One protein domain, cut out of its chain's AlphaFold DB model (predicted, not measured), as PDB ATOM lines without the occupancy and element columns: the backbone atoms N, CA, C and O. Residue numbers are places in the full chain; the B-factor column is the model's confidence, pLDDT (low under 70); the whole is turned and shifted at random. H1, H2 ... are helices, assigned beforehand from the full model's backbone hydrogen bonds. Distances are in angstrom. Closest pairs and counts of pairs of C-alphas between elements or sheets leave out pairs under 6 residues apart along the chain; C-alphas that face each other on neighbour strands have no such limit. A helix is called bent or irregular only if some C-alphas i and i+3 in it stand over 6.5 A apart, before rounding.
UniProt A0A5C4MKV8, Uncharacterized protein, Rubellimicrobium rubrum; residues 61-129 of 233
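This is residues 61 to 129 of the 233 residues of an uncharacterized protein of Rubellimicrobium rubrum (UniProt A0A5C4MKV8). A small helical cluster is built round H3: the longest helix, H1, crosses one side of H3, H4 crosses it on the opposite side near its later half, and H2 makes a helical hairpin with its first half. The printed part has 69 residues, with four named helices in the order H1, H2, H3, H4 and no named strand; the class is all helix, with mostly crossed packing. It is compact, with a radius of gyration of the C-alphas of 10.7 A, and rounded, spanning 29 by 28 by 20 A.

H1, residues 61 to 74, starts with C-alpha 61 at (-15.109, 121.163, -1.721) and is 19.4 A long. H3, residues 97 to 109, is 18.6 A long and starts with C-alpha 97 at (-17.929, 125.427, 11.712). H2 is residues 83 to 93, 15.0 A. H4, residues 117 to 127, is 16.1 A long and ends with C-alpha 127 at (-25.212, 134.180, -0.538). H1 is irregular, with C-alphas 69 and 72 7.3 A apart; H4 only just, with C-alphas 121 and 124 6.7 A apart.

H1 touches H3, the hub, about perpendicular at 85 degrees; their closest C-alphas, of Gly 67 and Val 102, are 3.9 A apart. H2 touches residues 99 to 103 of H3 alone, at a steep tilt of 40 degrees, opposite ways, closest at the C-alphas of Ala 93 and Phe 100, 4.2 A. H4 touches residues 104 to 107 of H3 alone, about perpendicular at 74 degrees, closest at the C-alphas of Ala 107 and Lys 123, 5.7 A. H2 and H4 touch, the same way at a shallow tilt of 34 degrees, only just short of steep; their closest C-alphas, of Asp 83 and Ser 118, are 6.2 A apart. H1 and H2 are close but not clearly touching, with the C-alphas of Tyr 74 and Leu 89 closest at 6.3 A. H1 and H4 are apart. In H2 and H3 every O i to N i+4 pair is within hydrogen-bond range; in H1 7 of 10 are and in H4 5 of 7.

The C-alphas farthest apart, of Ala 62 and Glu 114, are 28.9 A apart. The printed part has no cut. The link from H2 to H3 is tight, those from H1 to H2 and from H3 to H4 are short, and no link is long. The model's mean pLDDT over the printed part is 85.9, with residue 61 and residues 78 to 79 under 70.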
ATOM      1  N   GLU A  61     -14.820 122.599  -1.593       68.06
ATOM      2  CA  GLU A  61     -15.109 121.163  -1.721       68.06
ATOM      3  C   GLU A  61     -15.035 120.465  -0.361       68.06
ATOM      4  O   GLU A  61     -15.882 119.633  -0.039       68.06
ATOM      5  N   ALA A  62     -14.038 120.822   0.455       70.69
ATOM      6  CA  ALA A  62     -13.888 120.266   1.797       70.69
ATOM      7  C   ALA A  62     -15.083 120.612   2.693       70.69
ATOM      8  O   ALA A  62     -15.538 119.751   3.444       70.69
ATOM      9  N   ASP A  63     -15.600 121.833   2.582       74.06
ATOM     10  CA  ASP A  63     -16.753 122.288   3.354       74.06
ATOM     11  C   ASP A  63     -18.053 121.643   2.853       74.06
ATOM     12  O   ASP A  63     -18.861 121.223   3.673       74.06
ATOM     13  N   PHE A  64     -18.223 121.460   1.536       75.69
ATOM     14  CA  PHE A  64     -19.359 120.710   0.981       75.69
ATOM     15  C   PHE A  64     -19.417 119.278   1.527       75.69
ATOM     16  O   PHE A  64     -20.474 118.812   1.948       75.69
ATOM     17  N   LEU A  65     -18.276 118.583   1.596       73.31
ATOM     18  CA  LEU A  65     -18.255 117.260   2.217       73.31
ATOM     19  C   LEU A  65     -18.494 117.260   3.705       73.31
ATOM     20  O   LEU A  65     -19.129 116.332   4.190       73.31
ATOM     21  N   SER A  66     -17.963 118.235   4.434       79.38
ATOM     22  CA  SER A  66     -18.293 118.354   5.850       79.38
ATOM     23  C   SER A  66     -19.792 118.511   6.031       79.38
ATOM     24  O   SER A  66     -20.370 117.795   6.833       79.38
ATOM     25  N   GLY A  67     -20.426 119.358   5.215       82.06
ATOM     26  CA  GLY A  67     -21.878 119.492   5.191       82.06
ATOM     27  C   GLY A  67     -22.574 118.156   4.938       82.06
ATOM     28  O   GLY A  67     -23.487 117.804   5.668       82.06
ATOM     29  N   LEU A  68     -22.112 117.374   3.960       79.31
ATOM     30  CA  LEU A  68     -22.734 116.091   3.624       79.31
ATOM     31  C   LEU A  68     -22.568 115.036   4.730       79.31
ATOM     32  O   LEU A  68     -23.505 114.316   5.055       79.31
ATOM     33  N   LEU A  69     -21.363 114.926   5.289       77.88
ATOM     34  CA  LEU A  69     -21.007 113.888   6.258       77.88
ATOM     35  C   LEU A  69     -21.505 114.199   7.664       77.88
ATOM     36  O   LEU A  69     -21.858 113.282   8.402       77.88
ATOM     37  N   ASP A  70     -21.517 115.477   8.038       86.00
ATOM     38  CA  ASP A  70     -22.001 115.912   9.340       86.00
ATOM     39  C   ASP A  70     -23.510 116.209   9.325       86.00
ATOM     40  O   ASP A  70     -24.072 116.417  10.396       86.00
ATOM     41  N   TYR A  71     -24.187 116.163   8.168       84.00
ATOM     42  CA  TYR A  71     -25.639 116.374   8.052       84.00
ATOM     43  C   TYR A  71     -26.447 115.636   9.132       84.00
ATOM     44  O   TYR A  71     -27.157 116.304   9.885       84.00
ATOM     45  N   PRO A  72     -26.268 114.308   9.332       82.00
ATOM     46  CA  PRO A  72     -27.090 113.540  10.272       82.00
ATOM     47  C   PRO A  72     -26.849 113.897  11.744       82.00
ATOM     48  O   PRO A  72     -27.569 113.435  12.625       82.00
ATOM     49  N   LYS A  73     -25.793 114.666  12.041       85.50
ATOM     50  CA  LYS A  73     -25.507 115.150  13.394       85.50
ATOM     51  C   LYS A  73     -26.379 116.353  13.758       85.50
ATOM     52  O   LYS A  73     -26.619 116.563  14.944       85.50
ATOM     53  N   TYR A  74     -26.790 117.150  12.772       89.12
ATOM     54  CA  TYR A  74     -27.489 118.415  13.012       89.12
ATOM     55  C   TYR A  74     -28.909 118.450  12.459       89.12
ATOM     56  O   TYR A  74     -29.716 119.215  12.972       89.12
ATOM     57  N   LEU A  75     -29.210 117.654  11.434       85.50
ATOM     58  CA  LEU A  75     -30.534 117.573  10.835       85.50
ATOM     59  C   LEU A  75     -31.014 116.116  10.775       85.50
ATOM     60  O   LEU A  75     -30.188 115.197  10.692       85.50
ATOM     61  N   PRO A  76     -32.339 115.892  10.833       81.38
ATOM     62  CA  PRO A  76     -32.929 114.582  10.576       81.38
ATOM     63  C   PRO A  76     -32.709 114.158   9.109       81.38
ATOM     64  O   PRO A  76     -32.134 114.909   8.323       81.38
ATOM     65  N   PRO A  77     -33.125 112.943   8.708       76.50
ATOM     66  CA  PRO A  77     -33.116 112.550   7.302       76.50
ATOM     67  C   PRO A  77     -33.853 113.565   6.417       76.50
ATOM     68  O   PRO A  77     -34.854 114.153   6.829       76.50
ATOM     69  N   LEU A  78     -33.389 113.734   5.186       67.75
ATOM     70  CA  LEU A  78     -33.916 114.749   4.289       67.75
ATOM     71  C   LEU A  78     -35.344 114.484   3.850       67.75
ATOM     72  O   LEU A  78     -35.728 113.349   3.560       67.75
ATOM     73  N   GLY A  79     -36.111 115.568   3.821       69.12
ATOM     74  CA  GLY A  79     -37.554 115.573   3.642       69.12
ATOM     75  C   GLY A  79     -38.325 115.385   4.951       69.12
ATOM     76  O   GLY A  79     -39.552 115.368   4.918       69.12
ATOM     77  N   SER A  80     -37.640 115.227   6.090       79.75
ATOM     78  CA  SER A  80     -38.271 115.164   7.416       79.75
ATOM     79  C   SER A  80     -37.879 116.322   8.332       79.75
ATOM     80  O   SER A  80     -38.293 116.351   9.491       79.75
ATOM     81  N   GLU A  81     -37.104 117.280   7.824       84.88
ATOM     82  CA  GLU A  81     -36.753 118.495   8.544       84.88
ATOM     83  C   GLU A  81     -37.989 119.320   8.874       84.88
ATOM     84  O   GLU A  81     -38.885 119.522   8.056       84.88
ATOM     85  N   THR A  82     -37.983 119.879  10.075       92.25
ATOM     86  CA  THR A  82     -38.904 120.939  10.460       92.25
ATOM     87  C   THR A  82     -38.179 122.278  10.474       92.25
ATOM     88  O   THR A  82     -36.957 122.356  10.628       92.25
ATOM     89  N   ASP A  83     -38.934 123.373  10.390       93.31
ATOM     90  CA  ASP A  83     -38.348 124.707  10.534       93.31
ATOM     91  C   ASP A  83     -37.677 124.899  11.908       93.31
ATOM     92  O   ASP A  83     -36.702 125.636  12.033       93.31
ATOM     93  N   THR A  84     -38.135 124.177  12.938       95.44
ATOM     94  CA  THR A  84     -37.493 124.160  14.260       95.44
ATOM     95  C   THR A  84     -36.094 123.542  14.212       95.44
ATOM     96  O   THR A  84     -35.175 124.094  14.817       95.44
ATOM     97  N   ASP A  85     -35.900 122.450  13.467       93.19
ATOM     98  CA  ASP A  85     -34.576 121.837  13.284       93.19
ATOM     99  C   ASP A  85     -33.631 122.802  12.559       93.19
ATOM    100  O   ASP A  85     -32.482 122.997  12.959       93.19
ATOM    101  N   VAL A  86     -34.146 123.492  11.533       94.12
ATOM    102  CA  VAL A  86     -33.395 124.517  10.798       94.12
ATOM    103  C   VAL A  86     -33.006 125.683  11.708       94.12
ATOM    104  O   VAL A  86     -31.857 126.118  11.680       94.12
ATOM    105  N   GLN A  87     -33.908 126.181  12.554       95.75
ATOM    106  CA  GLN A  87     -33.582 127.248  13.507       95.75
ATOM    107  C   GLN A  87     -32.489 126.826  14.496       95.75
ATOM    108  O   GLN A  87     -31.559 127.591  14.756       95.75
ATOM    109  N   GLN A  88     -32.542 125.592  15.005       96.19
ATOM    110  CA  GLN A  88     -31.494 125.057  15.881       96.19
ATOM    111  C   GLN A  88     -30.145 124.930  15.161       96.19
ATOM    112  O   GLN A  88     -29.094 125.237  15.738       96.19
ATOM    113  N   LEU A  89     -30.164 124.520  13.891       96.00
ATOM    114  CA  LEU A  89     -28.980 124.488  13.042       96.00
ATOM    115  C   LEU A  89     -28.393 125.891  12.847       96.00
ATOM    116  O   LEU A  89     -27.179 126.054  12.967       96.00
ATOM    117  N   ILE A  90     -29.230 126.903  12.593       96.12
ATOM    118  CA  ILE A  90     -28.808 128.304  12.443       96.12
ATOM    119  C   ILE A  90     -28.113 128.804  13.712       96.12
ATOM    120  O   ILE A  90     -27.038 129.398  13.626       96.12
ATOM    121  N   GLU A  91     -28.681 128.540  14.889       96.38
ATOM    122  CA  GLU A  91     -28.050 128.916  16.158       96.38
ATOM    123  C   GLU A  91     -26.707 128.203  16.360       96.38
ATOM    124  O   GLU A  91     -25.704 128.840  16.688       96.38
ATOM    125  N   SER A  92     -26.649 126.900  16.077       95.81
ATOM    126  CA  SER A  92     -25.414 126.111  16.183       95.81
ATOM    127  C   SER A  92     -24.324 126.608  15.224       95.81
ATOM    128  O   SER A  92     -23.148 126.698  15.593       95.81
ATOM    129  N   ALA A  93     -24.715 126.994  14.006       95.38
ATOM    130  CA  ALA A  93     -23.837 127.494  12.953       95.38
ATOM    131  C   ALA A  93     -23.137 128.813  13.304       95.38
ATOM    132  O   ALA A  93     -22.139 129.142  12.669       95.38
ATOM    133  N   LYS A  94     -23.590 129.548  14.328       93.62
ATOM    134  CA  LYS A  94     -22.895 130.750  14.818       93.62
ATOM    135  C   LYS A  94     -21.576 130.428  15.517       93.62
ATOM    136  O   LYS A  94     -20.687 131.274  15.575       93.62
ATOM    137  N   THR A  95     -21.439 129.219  16.062       92.62
ATOM    138  CA  THR A  95     -20.268 128.822  16.865       92.62
ATOM    139  C   THR A  95     -19.558 127.575  16.355       92.62
ATOM    140  O   THR A  95     -18.373 127.398  16.629       92.62
ATOM    141  N   ASP A  96     -20.250 126.719  15.605       93.25
ATOM    142  CA  ASP A  96     -19.707 125.465  15.094       93.25
ATOM    143  C   ASP A  96     -19.534 125.531  13.573       93.25
ATOM    144  O   ASP A  96     -20.493 125.653  12.809       93.25
ATOM    145  N   HIS A  97     -18.284 125.420  13.127       91.12
ATOM    146  CA  HIS A  97     -17.929 125.427  11.712       91.12
ATOM    147  C   HIS A  97     -18.594 124.284  10.923       91.12
ATOM    148  O   HIS A  97     -18.940 124.466   9.758       91.12
ATOM    149  N   TYR A  98     -18.784 123.110  11.532       89.69
ATOM    150  CA  TYR A  98     -19.411 121.972  10.856       89.69
ATOM    151  C   TYR A  98     -20.925 122.164  10.738       89.69
ATOM    152  O   TYR A  98     -21.481 121.912   9.673       89.69
ATOM    153  N   ALA A  99     -21.571 122.723  11.767       93.44
ATOM    154  CA  ALA A  99     -22.969 123.154  11.678       93.44
ATOM    155  C   ALA A  99     -23.151 124.203  10.569       93.44
ATOM    156  O   ALA A  99     -24.081 124.123   9.776       93.44
ATOM    157  N   PHE A 100     -22.215 125.147  10.444       93.62
ATOM    158  CA  PHE A 100     -22.234 126.128   9.360       93.62
ATOM    159  C   PHE A 100     -22.103 125.486   7.968       93.62
ATOM    160  O   PHE A 100     -22.797 125.884   7.031       93.62
ATOM    161  N   ALA A 101     -21.254 124.465   7.817       89.94
ATOM    162  CA  ALA A 101     -21.141 123.710   6.569       89.94
ATOM    163  C   ALA A 101     -22.445 122.966   6.216       89.94
ATOM    164  O   ALA A 101     -22.862 122.985   5.057       89.94
ATOM    165  N   VAL A 102     -23.114 122.371   7.210       90.31
ATOM    166  CA  VAL A 102     -24.429 121.726   7.046       90.31
ATOM    167  C   VAL A 102     -25.507 122.746   6.683       90.31
ATOM    168  O   VAL A 102     -26.273 122.504   5.759       90.31
ATOM    169  N   LEU A 103     -25.525 123.918   7.327       93.31
ATOM    170  CA  LEU A 103     -26.454 125.006   7.005       93.31
ATOM    171  C   LEU A 103     -26.313 125.466   5.554       93.31
ATOM    172  O   LEU A 103     -27.315 125.659   4.870       93.31
ATOM    173  N   LYS A 104     -25.077 125.609   5.066       90.25
ATOM    174  CA  LYS A 104     -24.834 125.939   3.658       90.25
ATOM    175  C   LYS A 104     -25.353 124.861   2.717       90.25
ATOM    176  O   LYS A 104     -25.994 125.204   1.732       90.25
ATOM    177  N   LEU A 105     -25.088 123.589   3.023       86.19
ATOM    178  CA  LEU A 105     -25.601 122.478   2.224       86.19
ATOM    179  C   LEU A 105     -27.133 122.501   2.190       86.19
ATOM    180  O   LEU A 105     -27.707 122.513   1.107       86.19
ATOM    181  N   ALA A 106     -27.782 122.587   3.354       86.56
ATOM    182  CA  ALA A 106     -29.235 122.639   3.464       86.56
ATOM    183  C   ALA A 106     -29.814 123.828   2.680       86.56
ATOM    184  O   ALA A 106     -30.719 123.641   1.877       86.56
ATOM    185  N   ALA A 107     -29.248 125.032   2.819       86.94
ATOM    186  CA  ALA A 107     -29.668 126.221   2.070       86.94
ATOM    187  C   ALA A 107     -29.517 126.074   0.544       86.94
ATOM    188  O   ALA A 107     -30.188 126.770  -0.215       86.94
ATOM    189  N   GLU A 108     -28.636 125.197   0.068       79.44
ATOM    190  CA  GLU A 108     -28.488 124.903  -1.358       79.44
ATOM    191  C   GLU A 108     -29.474 123.829  -1.837       79.44
ATOM    192  O   GLU A 108     -29.960 123.920  -2.962       79.44
ATOM    193  N   THR A 109     -29.788 122.836  -1.002       75.69
ATOM    194  CA  THR A 109     -30.586 121.667  -1.402       75.69
ATOM    195  C   THR A 109     -32.073 121.783  -1.077       75.69
ATOM    196  O   THR A 109     -32.887 121.215  -1.799       75.69
ATOM    197  N   LEU A 110     -32.439 122.515  -0.024       78.44
ATOM    198  CA  LEU A 110     -33.784 122.511   0.566       78.44
ATOM    199  C   LEU A 110     -34.536 123.837   0.462       78.44
ATOM    200  O   LEU A 110     -35.679 123.933   0.891       78.44
ATOM    201  N   VAL A 111     -33.943 124.879  -0.121       76.12
ATOM    202  CA  VAL A 111     -34.551 126.224  -0.087       76.12
ATOM    203  C   VAL A 111     -35.841 126.378  -0.886       76.12
ATOM    204  O   VAL A 111     -36.589 127.332  -0.677       76.12
ATOM    205  N   ALA A 112     -36.109 125.451  -1.801       73.31
ATOM    206  CA  ALA A 112     -37.373 125.413  -2.522       73.31
ATOM    207  C   ALA A 112     -38.534 124.876  -1.663       73.31
ATOM    208  O   ALA A 112     -39.680 124.986  -2.090       73.31
ATOM    209  N   ASP A 113     -38.260 124.315  -0.480       74.50
ATOM    210  CA  ASP A 113     -39.287 123.782   0.411       74.50
ATOM    211  C   ASP A 113     -40.033 124.913   1.143       74.50
ATOM    212  O   ASP A 113     -39.465 125.700   1.909       74.50
ATOM    213  N   GLU A 114     -41.342 124.997   0.906       79.12
ATOM    214  CA  GLU A 114     -42.208 125.998   1.526       79.12
ATOM    215  C   GLU A 114     -42.391 125.784   3.035       79.12
ATOM    216  O   GLU A 114     -42.744 126.730   3.745       79.12
ATOM    217  N   HIS A 115     -42.113 124.585   3.546       83.94
ATOM    218  CA  HIS A 115     -42.234 124.255   4.963       83.94
ATOM    219  C   HIS A 115     -41.024 124.695   5.803       83.94
ATOM    220  O   HIS A 115     -41.086 124.608   7.028       83.94
ATOM    221  N   LEU A 116     -39.968 125.236   5.174       88.00
ATOM    222  CA  LEU A 116     -38.731 125.690   5.829       88.00
ATOM    223  C   LEU A 116     -38.482 127.204   5.619       88.00
ATOM    224  O   LEU A 116     -37.525 127.600   4.942       88.00
ATOM    225  N   PRO A 117     -39.350 128.100   6.135       92.25
ATOM    226  CA  PRO A 117     -39.188 129.550   5.985       92.25
ATOM    227  C   PRO A 117     -37.851 130.090   6.517       92.25
ATOM    228  O   PRO A 117     -37.243 130.923   5.849       92.25
ATOM    229  N   SER A 118     -37.325 129.571   7.629       93.12
ATOM    230  CA  SER A 118     -36.058 130.037   8.214       93.12
ATOM    231  C   SER A 118     -34.870 129.834   7.266       93.12
ATOM    232  O   SER A 118     -33.946 130.649   7.216       93.12
ATOM    233  N   LEU A 119     -34.907 128.765   6.465       89.81
ATOM    234  CA  LEU A 119     -33.890 128.481   5.458       89.81
ATOM    235  C   LEU A 119     -33.963 129.470   4.279       89.81
ATOM    236  O   LEU A 119     -32.933 129.910   3.761       89.81
ATOM    237  N   ARG A 120     -35.185 129.846   3.873       88.75
ATOM    238  CA  ARG A 120     -35.434 130.852   2.829       88.75
ATOM    239  C   ARG A 120     -34.989 132.240   3.265       88.75
ATOM    240  O   ARG A 120     -34.386 132.950   2.465       88.75
ATOM    241  N   ASP A 121     -35.217 132.587   4.525       91.75
ATOM    242  CA  ASP A 121     -34.824 133.880   5.080       91.75
ATOM    243  C   ASP A 121     -33.301 134.008   5.203       91.75
ATOM    244  O   ASP A 121     -32.730 135.063   4.910       91.75
ATOM    245  N   ILE A 122     -32.611 132.929   5.592       91.81
ATOM    246  CA  ILE A 122     -31.160 132.977   5.797       91.81
ATOM    247  C   ILE A 122     -30.344 132.796   4.513       91.81
ATOM    248  O   ILE A 122     -29.218 133.295   4.434       91.81
ATOM    249  N   LYS A 123     -30.883 132.133   3.481       88.88
ATOM    250  CA  LYS A 123     -30.152 131.893   2.227       88.88
ATOM    251  C   LYS A 123     -29.607 133.179   1.578       88.88
ATOM    252  O   LYS A 123     -28.415 133.197   1.265       88.88
ATOM    253  N   PRO A 124     -30.387 134.261   1.395       88.00
ATOM    254  CA  PRO A 124     -29.865 135.505   0.836       88.00
ATOM    255  C   PRO A 124     -28.714 136.086   1.664       88.00
ATOM    256  O   PRO A 124     -27.757 136.614   1.101       88.00
ATOM    257  N   LEU A 125     -28.773 135.959   2.994       90.81
ATOM    258  CA  LEU A 125     -27.719 136.437   3.891       90.81
ATOM    259  C   LEU A 125     -26.430 135.625   3.724       90.81
ATOM    260  O   LEU A 125     -25.342 136.201   3.703       90.81
ATOM    261  N   LEU A 126     -26.543 134.305   3.555       88.25
ATOM    262  CA  LEU A 126     -25.412 133.429   3.242       88.25
ATOM    263  C   LEU A 126     -24.808 133.755   1.869       88.25
ATOM    264  O   LEU A 126     -23.591 133.902   1.754       88.25
ATOM    265  N   ASP A 127     -25.645 133.920   0.842       83.56
ATOM    266  CA  ASP A 127     -25.212 134.180  -0.538       83.56
ATOM    267  C   ASP A 127     -24.505 135.539  -0.684       83.56
ATOM    268  O   ASP A 127     -23.579 135.684  -1.489       83.56
ATOM    269  N   LEU A 128     -24.926 136.531   0.107       85.94
ATOM    270  CA  LEU A 128     -24.323 137.864   0.166       85.94
ATOM    271  C   LEU A 128     -23.129 137.947   1.130       85.94
ATOM    272  O   LEU A 128     -22.447 138.969   1.158       85.94
ATOM    273  N   GLY A 129     -22.844 136.881   1.885       84.38
ATOM    274  CA  GLY A 129     -21.728 136.829   2.831       84.38
ATOM    275  C   GLY A 129     -21.954 137.623   4.120       84.38
ATOM    276  O   GLY A 129     -20.984 137.970   4.786       84.38
TER     277      GLY A 129